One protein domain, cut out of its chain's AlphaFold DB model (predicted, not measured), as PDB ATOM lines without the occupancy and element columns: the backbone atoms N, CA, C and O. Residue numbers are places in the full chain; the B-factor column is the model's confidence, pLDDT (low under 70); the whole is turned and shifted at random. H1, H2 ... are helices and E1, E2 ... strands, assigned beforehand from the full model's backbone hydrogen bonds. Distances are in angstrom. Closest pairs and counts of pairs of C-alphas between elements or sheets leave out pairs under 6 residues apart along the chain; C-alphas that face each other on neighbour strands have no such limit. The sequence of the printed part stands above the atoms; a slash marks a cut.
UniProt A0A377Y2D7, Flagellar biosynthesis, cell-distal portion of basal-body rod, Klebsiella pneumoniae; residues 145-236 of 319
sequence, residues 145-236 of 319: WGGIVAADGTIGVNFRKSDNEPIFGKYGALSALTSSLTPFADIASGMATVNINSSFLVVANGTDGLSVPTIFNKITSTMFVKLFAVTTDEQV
ATOM      1  N   TRP A 145     236.835 219.288 281.835       65.88
ATOM      2  CA  TRP A 145     237.134 220.214 280.727       65.88
ATOM      3  C   TRP A 145     238.600 220.206 280.307       65.88
ATOM      4  O   TRP A 145     238.912 220.708 279.233       65.88
ATOM      5  N   GLY A 146     239.479 219.625 281.122       68.06
ATOM      6  CA  GLY A 146     240.887 219.489 280.791       68.06
ATOM      7  C   GLY A 146     241.639 218.692 281.843       68.06
ATOM      8  O   GLY A 146     241.229 218.622 283.004       68.06
ATOM      9  N   GLY A 147     242.744 218.087 281.429       72.75
ATOM     10  CA  GLY A 147     243.614 217.329 282.313       72.75
ATOM     11  C   GLY A 147     244.613 216.457 281.570       72.75
ATOM     12  O   GLY A 147     244.623 216.430 280.342       72.75
ATOM     13  N   ILE A 148     245.458 215.769 282.332       71.75
ATOM     14  CA  ILE A 148     246.444 214.803 281.846       71.75
ATOM     15  C   ILE A 148     245.962 213.401 282.223       71.75
ATOM     16  O   ILE A 148     245.675 213.129 283.395       71.75
ATOM     17  N   VAL A 149     245.873 212.521 281.228       67.75
ATOM     18  CA  VAL A 149     245.486 211.111 281.381       67.75
ATOM     19  C   VAL A 149     246.653 210.231 280.926       67.75
ATOM     20  O   VAL A 149     247.285 210.516 279.907       67.75
ATOM     21  N   ALA A 150     246.968 209.203 281.708       64.38
ATOM     22  CA  ALA A 150     247.982 208.205 281.390       64.38
ATOM     23  C   ALA A 150     247.499 207.230 280.301       64.38
ATOM     24  O   ALA A 150     246.302 207.120 280.024       64.38
ATOM     25  N   ALA A 151     248.441 206.507 279.692       60.09
ATOM     26  CA  ALA A 151     248.183 205.556 278.611       60.09
ATOM     27  C   ALA A 151     247.245 204.400 278.985       60.09
ATOM     28  O   ALA A 151     246.507 203.902 278.140       60.09
ATOM     29  N   ASP A 152     247.247 204.002 280.254       62.19
ATOM     30  CA  ASP A 152     246.357 202.993 280.833       62.19
ATOM     31  C   ASP A 152     244.947 203.538 281.160       62.19
ATOM     32  O   ASP A 152     244.108 202.822 281.706       62.19
ATOM     33  N   GLY A 153     244.677 204.812 280.845       60.66
ATOM     34  CA  GLY A 153     243.437 205.510 281.179       60.66
ATOM     35  C   GLY A 153     243.401 206.087 282.599       60.66
ATOM     36  O   GLY A 153     242.375 206.642 283.003       60.66
ATOM     37  N   THR A 154     244.490 205.994 283.371       62.94
ATOM     38  CA  THR A 154     244.559 206.545 284.730       62.94
ATOM     39  C   THR A 154     244.610 208.076 284.698       62.94
ATOM     40  O   THR A 154     245.406 208.703 284.001       62.94
ATOM     41  N   ILE A 155     243.733 208.711 285.476       64.31
ATOM     42  CA  ILE A 155     243.623 210.171 285.605       64.31
ATOM     43  C   ILE A 155     244.820 210.687 286.412       64.31
ATOM     44  O   ILE A 155     244.939 210.362 287.587       64.31
ATOM     45  N   GLY A 156     245.681 211.508 285.809       65.94
ATOM     46  CA  GLY A 156     246.777 212.187 286.505       65.94
ATOM     47  C   GLY A 156     246.272 213.422 287.245       65.94
ATOM     48  O   GLY A 156     246.087 213.387 288.457       65.94
ATOM     49  N   VAL A 157     246.001 214.500 286.505       72.81
ATOM     50  CA  VAL A 157     245.414 215.746 287.032       72.81
ATOM     51  C   VAL A 157     244.309 216.191 286.091       72.81
ATOM     52  O   VAL A 157     244.591 216.415 284.919       72.81
ATOM     53  N   ASN A 158     243.066 216.296 286.558       73.62
ATOM     54  CA  ASN A 158     241.933 216.766 285.748       73.62
ATOM     55  C   ASN A 158     241.108 217.819 286.494       73.62
ATOM     56  O   ASN A 158     241.013 217.771 287.719       73.62
ATOM     57  N   PHE A 159     240.483 218.727 285.743       76.31
ATOM     58  CA  PHE A 159     239.627 219.803 286.241       76.31
ATOM     59  C   PHE A 159     238.173 219.553 285.824       76.31
ATOM     60  O   PHE A 159     237.882 219.315 284.644       76.31
ATOM     61  N   ARG A 160     237.235 219.583 286.778       75.31
ATOM     62  CA  ARG A 160     235.798 219.435 286.477       75.31
ATOM     63  C   ARG A 160     235.199 220.743 285.964       75.31
ATOM     64  O   ARG A 160     235.600 221.823 286.390       75.31
ATOM     65  N   LYS A 161     234.200 220.649 285.076       74.69
ATOM     66  CA  LYS A 161     233.479 221.817 284.518       74.69
ATOM     67  C   LYS A 161     232.689 222.599 285.564       74.69
ATOM     68  O   LYS A 161     232.501 223.795 285.403       74.69
ATOM     69  N   SER A 162     232.200 221.916 286.592       75.56
ATOM     70  CA  SER A 162     231.247 222.452 287.565       75.56
ATOM     71  C   SER A 162     231.893 223.341 288.620       75.56
ATOM     72  O   SER A 162     231.306 224.347 288.995       75.56
ATOM     73  N   ASP A 163     233.070 222.961 289.111       73.00
ATOM     74  CA  ASP A 163     233.682 223.543 290.314       73.00
ATOM     75  C   ASP A 163     235.156 223.935 290.115       73.00
ATOM     76  O   ASP A 163     235.758 224.556 290.986       73.00
ATOM     77  N   ASN A 164     235.735 223.611 288.954       72.19
ATOM     78  CA  ASN A 164     237.143 223.823 288.642       72.19
ATOM     79  C   ASN A 164     238.118 223.152 289.630       72.19
ATOM     80  O   ASN A 164     239.289 223.535 289.701       72.19
ATOM     81  N   GLU A 165     237.663 222.144 290.377       71.88
ATOM     82  CA  GLU A 165     238.501 221.454 291.349       71.88
ATOM     83  C   GLU A 165     239.520 220.544 290.646       71.88
ATOM     84  O   GLU A 165     239.131 219.715 289.809       71.88
ATOM     85  N   PRO A 166     240.819 220.647 290.995       69.81
ATOM     86  CA  PRO A 166     241.829 219.714 290.529       69.81
ATOM     87  C   PRO A 166     241.681 218.371 291.251       69.81
ATOM     88  O   PRO A 166     241.673 218.296 292.480       69.81
ATOM     89  N   ILE A 167     241.610 217.286 290.486       70.12
ATOM     90  CA  ILE A 167     241.577 215.919 291.017       70.12
ATOM     91  C   ILE A 167     242.859 215.212 290.627       70.12
ATOM     92  O   ILE A 167     243.196 215.145 289.445       70.12
ATOM     93  N   PHE A 168     243.513 214.638 291.631       66.81
ATOM     94  CA  PHE A 168     244.737 213.865 291.490       66.81
ATOM     95  C   PHE A 168     244.417 212.368 291.557       66.81
ATOM     96  O   PHE A 168     243.852 211.905 292.548       66.81
ATOM     97  N   GLY A 169     244.761 211.598 290.526       61.44
ATOM     98  CA  GLY A 169     244.568 210.147 290.536       61.44
ATOM     99  C   GLY A 169     243.126 209.686 290.280       61.44
ATOM    100  O   GLY A 169     242.167 210.465 290.218       61.44
ATOM    101  N   LYS A 170     242.945 208.363 290.193       59.47
ATOM    102  CA  LYS A 170     241.623 207.722 290.180       59.47
ATOM    103  C   LYS A 170     240.959 207.945 291.551       59.47
ATOM    104  O   LYS A 170     241.367 207.347 292.539       59.47
ATOM    105  N   TYR A 171     239.952 208.821 291.601       55.28
ATOM    106  CA  TYR A 171     239.182 209.195 292.804       55.28
ATOM    107  C   TYR A 171     239.870 210.107 293.843       55.28
ATOM    108  O   TYR A 171     239.404 210.164 294.978       55.28
ATOM    109  N   GLY A 172     240.903 210.876 293.484       55.16
ATOM    110  CA  GLY A 172     241.500 211.861 294.409       55.16
ATOM    111  C   GLY A 172     242.619 211.314 295.305       55.16
ATOM    112  O   GLY A 172     243.075 212.016 296.205       55.16
ATOM    113  N   ALA A 173     243.068 210.076 295.079       55.44
ATOM    114  CA  ALA A 173     244.199 209.497 295.794       55.44
ATOM    115  C   ALA A 173     245.521 209.781 295.059       55.44
ATOM    116  O   ALA A 173     245.753 209.281 293.957       55.44
ATOM    117  N   LEU A 174     246.428 210.516 295.713       51.38
ATOM    118  CA  LEU A 174     247.788 210.786 295.221       51.38
ATOM    119  C   LEU A 174     248.599 209.494 294.991       51.38
ATOM    120  O   LEU A 174     249.466 209.454 294.126       51.38
ATOM    121  N   SER A 175     248.272 208.408 295.700       53.94
ATOM    122  CA  SER A 175     248.875 207.082 295.506       53.94
ATOM    123  C   SER A 175     248.561 206.448 294.144       53.94
ATOM    124  O   SER A 175     249.247 205.520 293.740       53.94
ATOM    125  N   ALA A 176     247.563 206.935 293.398       52.31
ATOM    126  CA  ALA A 176     247.348 206.507 292.011       52.31
ATOM    127  C   ALA A 176     248.349 207.156 291.028       52.31
ATOM    128  O   ALA A 176     248.482 206.678 289.907       52.31
ATOM    129  N   LEU A 177     249.062 208.217 291.439       51.66
ATOM    130  CA  LEU A 177     250.155 208.826 290.667       51.66
ATOM    131  C   LEU A 177     251.528 208.182 290.932       51.66
ATOM    132  O   LEU A 177     252.482 208.502 290.225       51.66
ATOM    133  N   THR A 178     251.671 207.317 291.948       52.81
ATOM    134  CA  THR A 178     252.982 206.736 292.308       52.81
ATOM    135  C   THR A 178     253.442 205.641 291.345       52.81
ATOM    136  O   THR A 178     254.634 205.357 291.271       52.81
ATOM    137  N   SER A 179     252.529 205.056 290.567       52.34
ATOM    138  CA  SER A 179     252.863 204.452 289.277       52.34
ATOM    139  C   SER A 179     252.946 205.594 288.269       52.34
ATOM    140  O   SER A 179     251.922 206.198 287.960       52.34
ATOM    141  N   SER A 180     254.162 205.944 287.838       54.94
ATOM    142  CA  SER A 180     254.424 207.081 286.946       54.94
ATOM    143  C   SER A 180     253.379 207.163 285.834       54.94
ATOM    144  O   SER A 180     253.117 206.134 285.215       54.94
ATOM    145  N   LEU A 181     252.828 208.353 285.558       59.38
ATOM    146  CA  LEU A 181     252.018 208.620 284.363       59.38
ATOM    147  C   LEU A 181     252.670 207.946 283.148       59.38
ATOM    148  O   LEU A 181     253.684 208.427 282.644       59.38
ATOM    149  N   THR A 182     252.128 206.806 282.718       70.62
ATOM    150  CA  THR A 182     252.715 206.043 281.620       70.62
ATOM    151  C   THR A 182     252.392 206.788 280.333       70.62
ATOM    152  O   THR A 182     251.204 206.973 280.044       70.62
ATOM    153  N   PRO A 183     253.386 207.256 279.567       77.19
ATOM    154  CA  PRO A 183     253.106 207.964 278.333       77.19
ATOM    155  C   PRO A 183     252.571 206.999 277.274       77.19
ATOM    156  O   PRO A 183     252.891 205.809 277.280       77.19
ATOM    157  N   PHE A 184     251.763 207.511 276.353       84.50
ATOM    158  CA  PHE A 184     251.308 206.751 275.195       84.50
ATOM    159  C   PHE A 184     252.492 206.419 274.284       84.50
ATOM    160  O   PHE A 184     253.417 207.221 274.147       84.50
ATOM    161  N   ALA A 185     252.452 205.242 273.655       85.88
ATOM    162  CA  ALA A 185     253.489 204.805 272.721       85.88
ATOM    163  C   ALA A 185     253.526 205.677 271.454       85.88
ATOM    164  O   ALA A 185     254.607 205.997 270.962       85.88
ATOM    165  N   ASP A 186     252.351 206.093 270.975       89.62
ATOM    166  CA  ASP A 186     252.164 206.905 269.774       89.62
ATOM    167  C   ASP A 186     250.948 207.845 269.888       89.62
ATOM    168  O   ASP A 186     250.097 207.715 270.782       89.62
ATOM    169  N   ILE A 187     250.874 208.826 268.984       89.38
ATOM    170  CA  ILE A 187     249.800 209.825 268.939       89.38
ATOM    171  C   ILE A 187     248.446 209.158 268.681       89.38
ATOM    172  O   ILE A 187     247.446 209.563 269.277       89.38
ATOM    173  N   ALA A 188     248.395 208.135 267.825       91.75
ATOM    174  CA  ALA A 188     247.152 207.460 267.454       91.75
ATOM    175  C   ALA A 188     246.486 206.778 268.663       91.75
ATOM    176  O   ALA A 188     245.285 206.941 268.887       91.75
ATOM    177  N   SER A 189     247.273 206.092 269.486       88.69
ATOM    178  CA  SER A 189     246.849 205.426 270.719       88.69
ATOM    179  C   SER A 189     246.353 206.431 271.759       88.69
ATOM    180  O   SER A 189     245.318 206.213 272.397       88.69
ATOM    181  N   GLY A 190     247.040 207.571 271.883       84.94
ATOM    182  CA  GLY A 190     246.587 208.696 272.702       84.94
ATOM    183  C   GLY A 190     245.236 209.229 272.235       84.94
ATOM    184  O   GLY A 190     244.280 209.286 273.007       84.94
ATOM    185  N   MET A 191     245.120 209.526 270.941       86.94
ATOM    186  CA  MET A 191     243.904 210.039 270.312       86.94
ATOM    187  C   MET A 191     242.716 209.077 270.396       86.94
ATOM    188  O   MET A 191     241.585 209.544 270.511       86.94
ATOM    189  N   ALA A 192     242.931 207.762 270.370       86.50
ATOM    190  CA  ALA A 192     241.864 206.771 270.526       86.50
ATOM    191  C   ALA A 192     241.321 206.705 271.964       86.50
ATOM    192  O   ALA A 192     240.136 206.441 272.164       86.50
ATOM    193  N   THR A 193     242.176 206.972 272.950       80.56
ATOM    194  CA  THR A 193     241.878 206.726 274.367       80.56
ATOM    195  C   THR A 193     241.373 207.972 275.086       80.56
ATOM    196  O   THR A 193     240.464 207.890 275.913       80.56
ATOM    197  N   VAL A 194     241.943 209.146 274.800       78.56
ATOM    198  CA  VAL A 194     241.636 210.359 275.569       78.56
ATOM    199  C   VAL A 194     240.378 211.074 275.086       78.56
ATOM    200  O   VAL A 194     240.034 211.092 273.896       78.56
ATOM    201  N   ASN A 195     239.694 211.713 276.032       81.06
ATOM    202  CA  ASN A 195     238.522 212.534 275.751       81.06
ATOM    203  C   ASN A 195     238.900 213.790 274.948       81.06
ATOM    204  O   ASN A 195     240.033 214.273 274.995       81.06
ATOM    205  N   ILE A 196     237.932 214.346 274.216       82.19
ATOM    206  CA  ILE A 196     238.091 215.651 273.558       82.19
ATOM    207  C   ILE A 196     238.390 216.725 274.622       82.19
ATOM    208  O   ILE A 196     237.842 216.679 275.724       82.19
ATOM    209  N   ASN A 197     239.259 217.678 274.285       79.12
ATOM    210  CA  ASN A 197     239.825 218.725 275.144       79.12
ATOM    211  C   ASN A 197     240.713 218.211 276.288       79.12
ATOM    212  O   ASN A 197     240.956 218.927 277.258       79.12
ATOM    213  N   SER A 198     241.198 216.970 276.198       73.56
ATOM    214  CA  SER A 198     242.161 216.418 277.156       73.56
ATOM    215  C   SER A 198     243.576 216.438 276.589       73.56
ATOM    216  O   SER A 198     243.788 216.258 275.384       73.56
ATOM    217  N   SER A 199     244.544 216.627 277.481       82.00
ATOM    218  CA  SER A 199     245.960 216.550 277.157       82.00
ATOM    219  C   SER A 199     246.498 215.150 277.430       82.00
ATOM    220  O   SER A 199     246.097 214.477 278.382       82.00
ATOM    221  N   PHE A 200     247.444 214.713 276.609       79.88
ATOM    222  CA  PHE A 200     248.093 213.414 276.739       79.88
ATOM    223  C   PHE A 200     249.577 213.516 276.402       79.88
ATOM    224  O   PHE A 200     249.979 214.340 275.581       79.88
ATOM    225  N   LEU A 201     250.391 212.697 277.068       84.50
ATOM    226  CA  LEU A 201     251.837 212.638 276.868       84.50
ATOM    227  C   LEU A 201     252.174 211.426 276.002       84.50
ATOM    228  O   LEU A 201     251.760 210.316 276.323       84.50
ATOM    229  N   VAL A 202     252.947 211.638 274.944       83.81
ATOM    230  CA  VAL A 202     253.457 210.582 274.059       83.81
ATOM    231  C   VAL A 202     254.967 210.462 274.264       83.81
ATOM    232  O   VAL A 202     255.645 211.485 274.400       83.81
ATOM    233  N   VAL A 203     255.501 209.237 274.317       83.00
ATOM    234  CA  VAL A 203     256.958 209.005 274.363       83.00
ATOM    235  C   VAL A 203     257.643 209.499 273.086       83.00
ATOM    236  O   VAL A 203     257.014 209.644 272.041       83.00
ATOM    237  N   ALA A 204     258.957 209.723 273.151       80.31
ATOM    238  CA  ALA A 204     259.754 209.844 271.937       80.31
ATOM    239  C   ALA A 204     259.626 208.549 271.120       80.31
ATOM    240  O   ALA A 204     259.827 207.455 271.651       80.31
ATOM    241  N   ASN A 205     259.275 208.664 269.844       80.12
ATOM    242  CA  ASN A 205     259.098 207.528 268.955       80.12
ATOM    243  C   ASN A 205     259.406 207.930 267.502       80.12
ATOM    244  O   ASN A 205     259.274 209.090 267.107       80.12
ATOM    245  N   GLY A 206     259.822 206.954 266.691       77.38
ATOM    246  CA  GLY A 206     260.088 207.177 265.267       77.38
ATOM    247  C   GLY A 206     258.821 207.283 264.413       77.38
ATOM    248  O   GLY A 206     258.833 207.985 263.407       77.38
ATOM    249  N   THR A 207     257.735 206.619 264.819       88.12
ATOM    250  CA  THR A 207     256.468 206.524 264.071       88.12
ATOM    251  C   THR A 207     255.809 207.887 263.850       88.12
ATOM    252  O   THR A 207     255.345 208.183 262.754       88.12
ATOM    253  N   ASP A 208     255.829 208.735 264.873       85.44
ATOM    254  CA  ASP A 208     255.271 210.088 264.897       85.44
ATOM    255  C   ASP A 208     256.350 211.168 264.683       85.44
ATOM    256  O   ASP A 208     256.066 212.365 264.769       85.44
ATOM    257  N   GLY A 209     257.607 210.772 264.442       82.56
ATOM    258  CA  GLY A 209     258.736 211.693 264.277       82.56
ATOM    259  C   GLY A 209     259.089 212.485 265.544       82.56
ATOM    260  O   GLY A 209     259.558 213.622 265.455       82.56
ATOM    261  N   LEU A 210     258.850 211.919 266.729       76.31
ATOM    262  CA  LEU A 210     259.087 212.571 268.015       76.31
ATOM    263  C   LEU A 210     260.457 212.183 268.576       76.31
ATOM    264  O   LEU A 210     260.653 211.076 269.064       76.31
ATOM    265  N   SER A 211     261.402 213.123 268.561       74.94
ATOM    266  CA  SER A 211     262.737 212.945 269.157       74.94
ATOM    267  C   SER A 211     262.756 213.078 270.682       74.94
ATOM    268  O   SER A 211     263.716 212.664 271.325       74.94
ATOM    269  N   VAL A 212     261.702 213.654 271.259       69.50
ATOM    270  CA  VAL A 212     261.525 213.871 272.699       69.50
ATOM    271  C   VAL A 212     260.063 213.626 273.082       69.50
ATOM    272  O   VAL A 212     259.174 213.861 272.248       69.50
ATOM    273  N   PRO A 213     259.776 213.183 274.321       76.12
ATOM    274  CA  PRO A 213     258.403 213.028 274.781       76.12
ATOM    275  C   PRO A 213     257.634 214.340 274.626       76.12
ATOM    276  O   PRO A 213     258.164 215.418 274.887       76.12
ATOM    277  N   THR A 214     256.396 214.280 274.153       74.56
ATOM    278  CA  THR A 214     255.640 215.476 273.765       74.56
ATOM    279  C   THR A 214     254.207 215.398 274.275       74.56
ATOM    280  O   THR A 214     253.557 214.359 274.191       74.56
ATOM    281  N   ILE A 215     253.714 216.515 274.808       83.38
ATOM    282  CA  ILE A 215     252.334 216.692 275.248       83.38
ATOM    283  C   ILE A 215     251.507 217.258 274.095       83.38
ATOM    284  O   ILE A 215     251.852 218.286 273.501       83.38
ATOM    285  N   PHE A 216     250.377 216.617 273.837       83.56
ATOM    286  CA  PHE A 216     249.389 217.019 272.844       83.56
ATOM    287  C   PHE A 216     248.047 217.299 273.509       83.56
ATOM    288  O   PHE A 216     247.755 216.754 274.571       83.56
ATOM    289  N   ASN A 217     247.222 218.125 272.868       84.19
ATOM    290  CA  ASN A 217     245.824 218.335 273.228       84.19
ATOM    291  C   ASN A 217     244.922 217.865 272.087       84.19
ATOM    292  O   ASN A 217     245.105 218.276 270.938       84.19
ATOM    293  N   LYS A 218     243.952 217.011 272.407       86.06
ATOM    294  CA  LYS A 218     242.944 216.533 271.463       86.06
ATOM    295  C   LYS A 218     241.827 217.566 271.306       86.06
ATOM    296  O   LYS A 218     241.075 217.799 272.244       86.06
ATOM    297  N   ILE A 219     241.660 218.125 270.109       85.12
ATOM    298  CA  ILE A 219     240.650 219.165 269.828       85.12
ATOM    299  C   ILE A 219     239.345 218.559 269.305       85.12
ATOM    300  O   ILE A 219     238.257 219.003 269.660       85.12
ATOM    301  N   THR A 220     239.435 217.524 268.471       87.88
ATOM    302  CA  THR A 220     238.273 216.791 267.944       87.88
ATOM    303  C   THR A 220     238.570 215.291 267.927       87.88
ATOM    304  O   THR A 220     239.604 214.847 268.425       87.88
ATOM    305  N   SER A 221     237.676 214.473 267.366       85.19
ATOM    306  CA  SER A 221     237.942 213.041 267.174       85.19
ATOM    307  C   SER A 221     239.154 212.765 266.277       85.19
ATOM    308  O   SER A 221     239.773 211.716 266.424       85.19
ATOM    309  N   THR A 222     239.513 213.694 265.385       87.31
ATOM    310  CA  THR A 222     240.573 213.514 264.380       87.31
ATOM    311  C   THR A 222     241.693 214.546 264.464       87.31
ATOM    312  O   THR A 222     242.740 214.350 263.855       87.31
ATOM    313  N   MET A 223     241.505 215.640 265.209       85.25
ATOM    314  CA  MET A 223     242.470 216.737 265.287       85.25
ATOM    315  C   MET A 223     243.113 216.844 266.665       85.25
ATOM    316  O   MET A 223     242.438 216.760 267.693       85.25
ATOM    317  N   PHE A 224     244.410 217.140 266.670       88.81
ATOM    318  CA  PHE A 224     245.192 217.449 267.861       88.81
ATOM    319  C   PHE A 224     246.129 218.633 267.617       88.81
ATOM    320  O   PHE A 224     246.436 218.982 266.478       88.81
ATOM    321  N   VAL A 225     246.600 219.234 268.706       84.00
ATOM    322  CA  VAL A 225     247.603 220.303 268.705       84.00
ATOM    323  C   VAL A 225     248.770 219.888 269.596       84.00
ATOM    324  O   VAL A 225     248.568 219.415 270.714       84.00
ATOM    325  N   LYS A 226     250.001 220.075 269.111       82.62
ATOM    326  CA  LYS A 226     251.217 219.933 269.919       82.62
ATOM    327  C   LYS A 226     251.313 221.106 270.894       82.62
ATOM    328  O   LYS A 226     251.313 222.250 270.453       82.62
ATOM    329  N   LEU A 227     251.406 220.822 272.192       74.94
ATOM    330  CA  LEU A 227     251.537 221.851 273.225       74.94
ATOM    331  C   LEU A 227     253.001 222.075 273.602       74.94
ATOM    332  O   LEU A 227     253.566 223.123 273.309       74.94
ATOM    333  N   PHE A 228     253.622 221.076 274.230       70.44
ATOM    334  CA  PHE A 228     254.960 221.197 274.807       70.44
ATOM    335  C   PHE A 228     255.772 219.934 274.547       70.44
ATOM    336  O   PHE A 228     255.256 218.827 274.664       70.44
ATOM    337  N   ALA A 229     257.049 220.099 274.214       69.44
ATOM    338  CA  ALA A 229     258.019 219.014 274.261       69.44
ATOM    339  C   ALA A 229     258.633 218.961 275.665       69.44
ATOM    340  O   ALA A 229     258.959 220.003 276.234       69.44
ATOM    341  N   VAL A 230     258.759 217.762 276.225       64.19
ATOM    342  CA  VAL A 230     259.413 217.527 277.509       64.19
ATOM    343  C   VAL A 230     260.893 217.301 277.239       64.19
ATOM    344  O   VAL A 230     261.308 216.293 276.673       64.19
ATOM    345  N   THR A 231     261.656 218.308 277.618       54.78
ATOM    346  CA  THR A 231     263.106 218.401 277.509       54.78
ATOM    347  C   THR A 231     263.745 217.693 278.711       54.78
ATOM    348  O   THR A 231     263.229 217.814 279.822       54.78
ATOM    349  N   THR A 232     264.824 216.929 278.518       53.53
ATOM    350  CA  THR A 232     265.512 216.243 279.635       53.53
ATOM    351  C   THR A 232     266.332 217.222 280.484       53.53
ATOM    352  O   THR A 232     266.665 218.319 280.028       53.53
ATOM    353  N   ASP A 233     266.707 216.818 281.702       46.03
ATOM    354  CA  ASP A 233     267.581 217.607 282.586       46.03
ATOM    355  C   ASP A 233     268.917 217.977 281.911       46.03
ATOM    356  O   ASP A 233     269.415 219.089 282.099       46.03
ATOM    357  N   GLU A 234     269.466 217.106 281.048       46.75
ATOM    358  CA  GLU A 234     270.649 217.433 280.237       46.75
ATOM    359  C   GLU A 234     270.406 218.605 279.282       46.75
ATOM    360  O   GLU A 234     271.243 219.497 279.162       46.75
ATOM    361  N   GLN A 235     269.246 218.652 278.631       44.78
ATOM    362  CA  GLN A 235     268.924 219.716 277.685       44.78
ATOM    363  C   GLN A 235     268.604 221.054 278.383       44.78
ATOM    364  O   GLN A 235     268.747 222.112 277.771       44.78
ATOM    365  N   VAL A 236     268.209 221.040 279.663       47.19
ATOM    366  CA  VAL A 236     268.040 222.251 280.492       47.19
ATOM    367  C   VAL A 236     269.392 222.783 280.988       47.19
ATOM    368  O   VAL A 236     269.590 223.999 281.051       47.19
TER     369      VAL A 236
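This is residues 145 to 236 of the 319 residues of the protein "Flagellar biosynthesis, cell-distal portion of basal-body rod" of Klebsiella pneumoniae (UniProt A0A377Y2D7). Picture one strongly twisted sheet of six strands, made of two three-strand meanders side by side, with the short helix H1 packed over one face at E4 and E5. A long stretch with no named element, residues 169 to 186, leads from the edge strand E3 back to H1, and the small helix H2 lies farthest out, off the sheet. The printed part has 92 residues, in the order E1 E2 E3 H1 E4 E5 E6 H2; the sheet's order is E3 E2 E1 E4 E5 E6, mixed. The class is mixed, helices and strands, with 40 residues, under half, in named elements. The whole is compact, with a radius of gyration of the C-alphas of 13.3 A and spans of 38 by 31 by 23 A.

Find C-alpha 145 at (237.134, 220.214, 280.727); there E1, residues 145 to 149, begins and runs 12.4 A. E2, residues 155 to 160, spans 12.2 A, and E3 is residues 166 to 168. E4 is residues 199 to 202, E5, residues 214 to 218, spans 12.9 A, and E6, residues 224 to 229, spans 14.4 A and ends at C-alpha 229 (258.019, 219.014, 274.261). H1, residues 187 to 193, spans 10.1 A. H2, residues 233 to 236, ends at C-alpha 236 (268.040, 222.251, 280.492).

Begin where E1 and E4 are parallel neighbours at 22 degrees, with N 199 and O 147 2.9 A apart. On one side, E1 E2 E3 form a meander, each strand the antiparallel neighbour of the one before: look at N 148 and O 157, 2.8 A, and N 167 and O 158, 2.9 A. On the other, E4 E5 E6 form a second meander, with N 200 and O 216 at 2.9 A and N 217 and O 225 at 2.8 A. E3, H1, E4 make a split strand-helix-strand unit, two strands running the same way with E2 and E1 between them, and its crossover is right-handed. H1 is on the sheet at a height of 8.6 A, only just over E4 and E5, 3 of its 7 C-alphas falling on each. It runs slantwise to the strands, at 37 degrees to E4 on the local plane; their closest C-alphas, of Ile 187 and Val 202, are 6.3 A apart. In H1 every O i to N i+4 pair is within hydrogen-bond range; H2, too short for one, has its single O i to N i+3 pair within range. H2 is not on the sheet.

The C-alphas farthest apart, of Ser 162 and Glu 234, are 40.4 A apart. The printed part has no cut; the links E3 to H1 and E4 to E5 are long. Mean pLDDT of the printed part is 72.4, with residues 168 to 181 and 229 to 236 among those under 70.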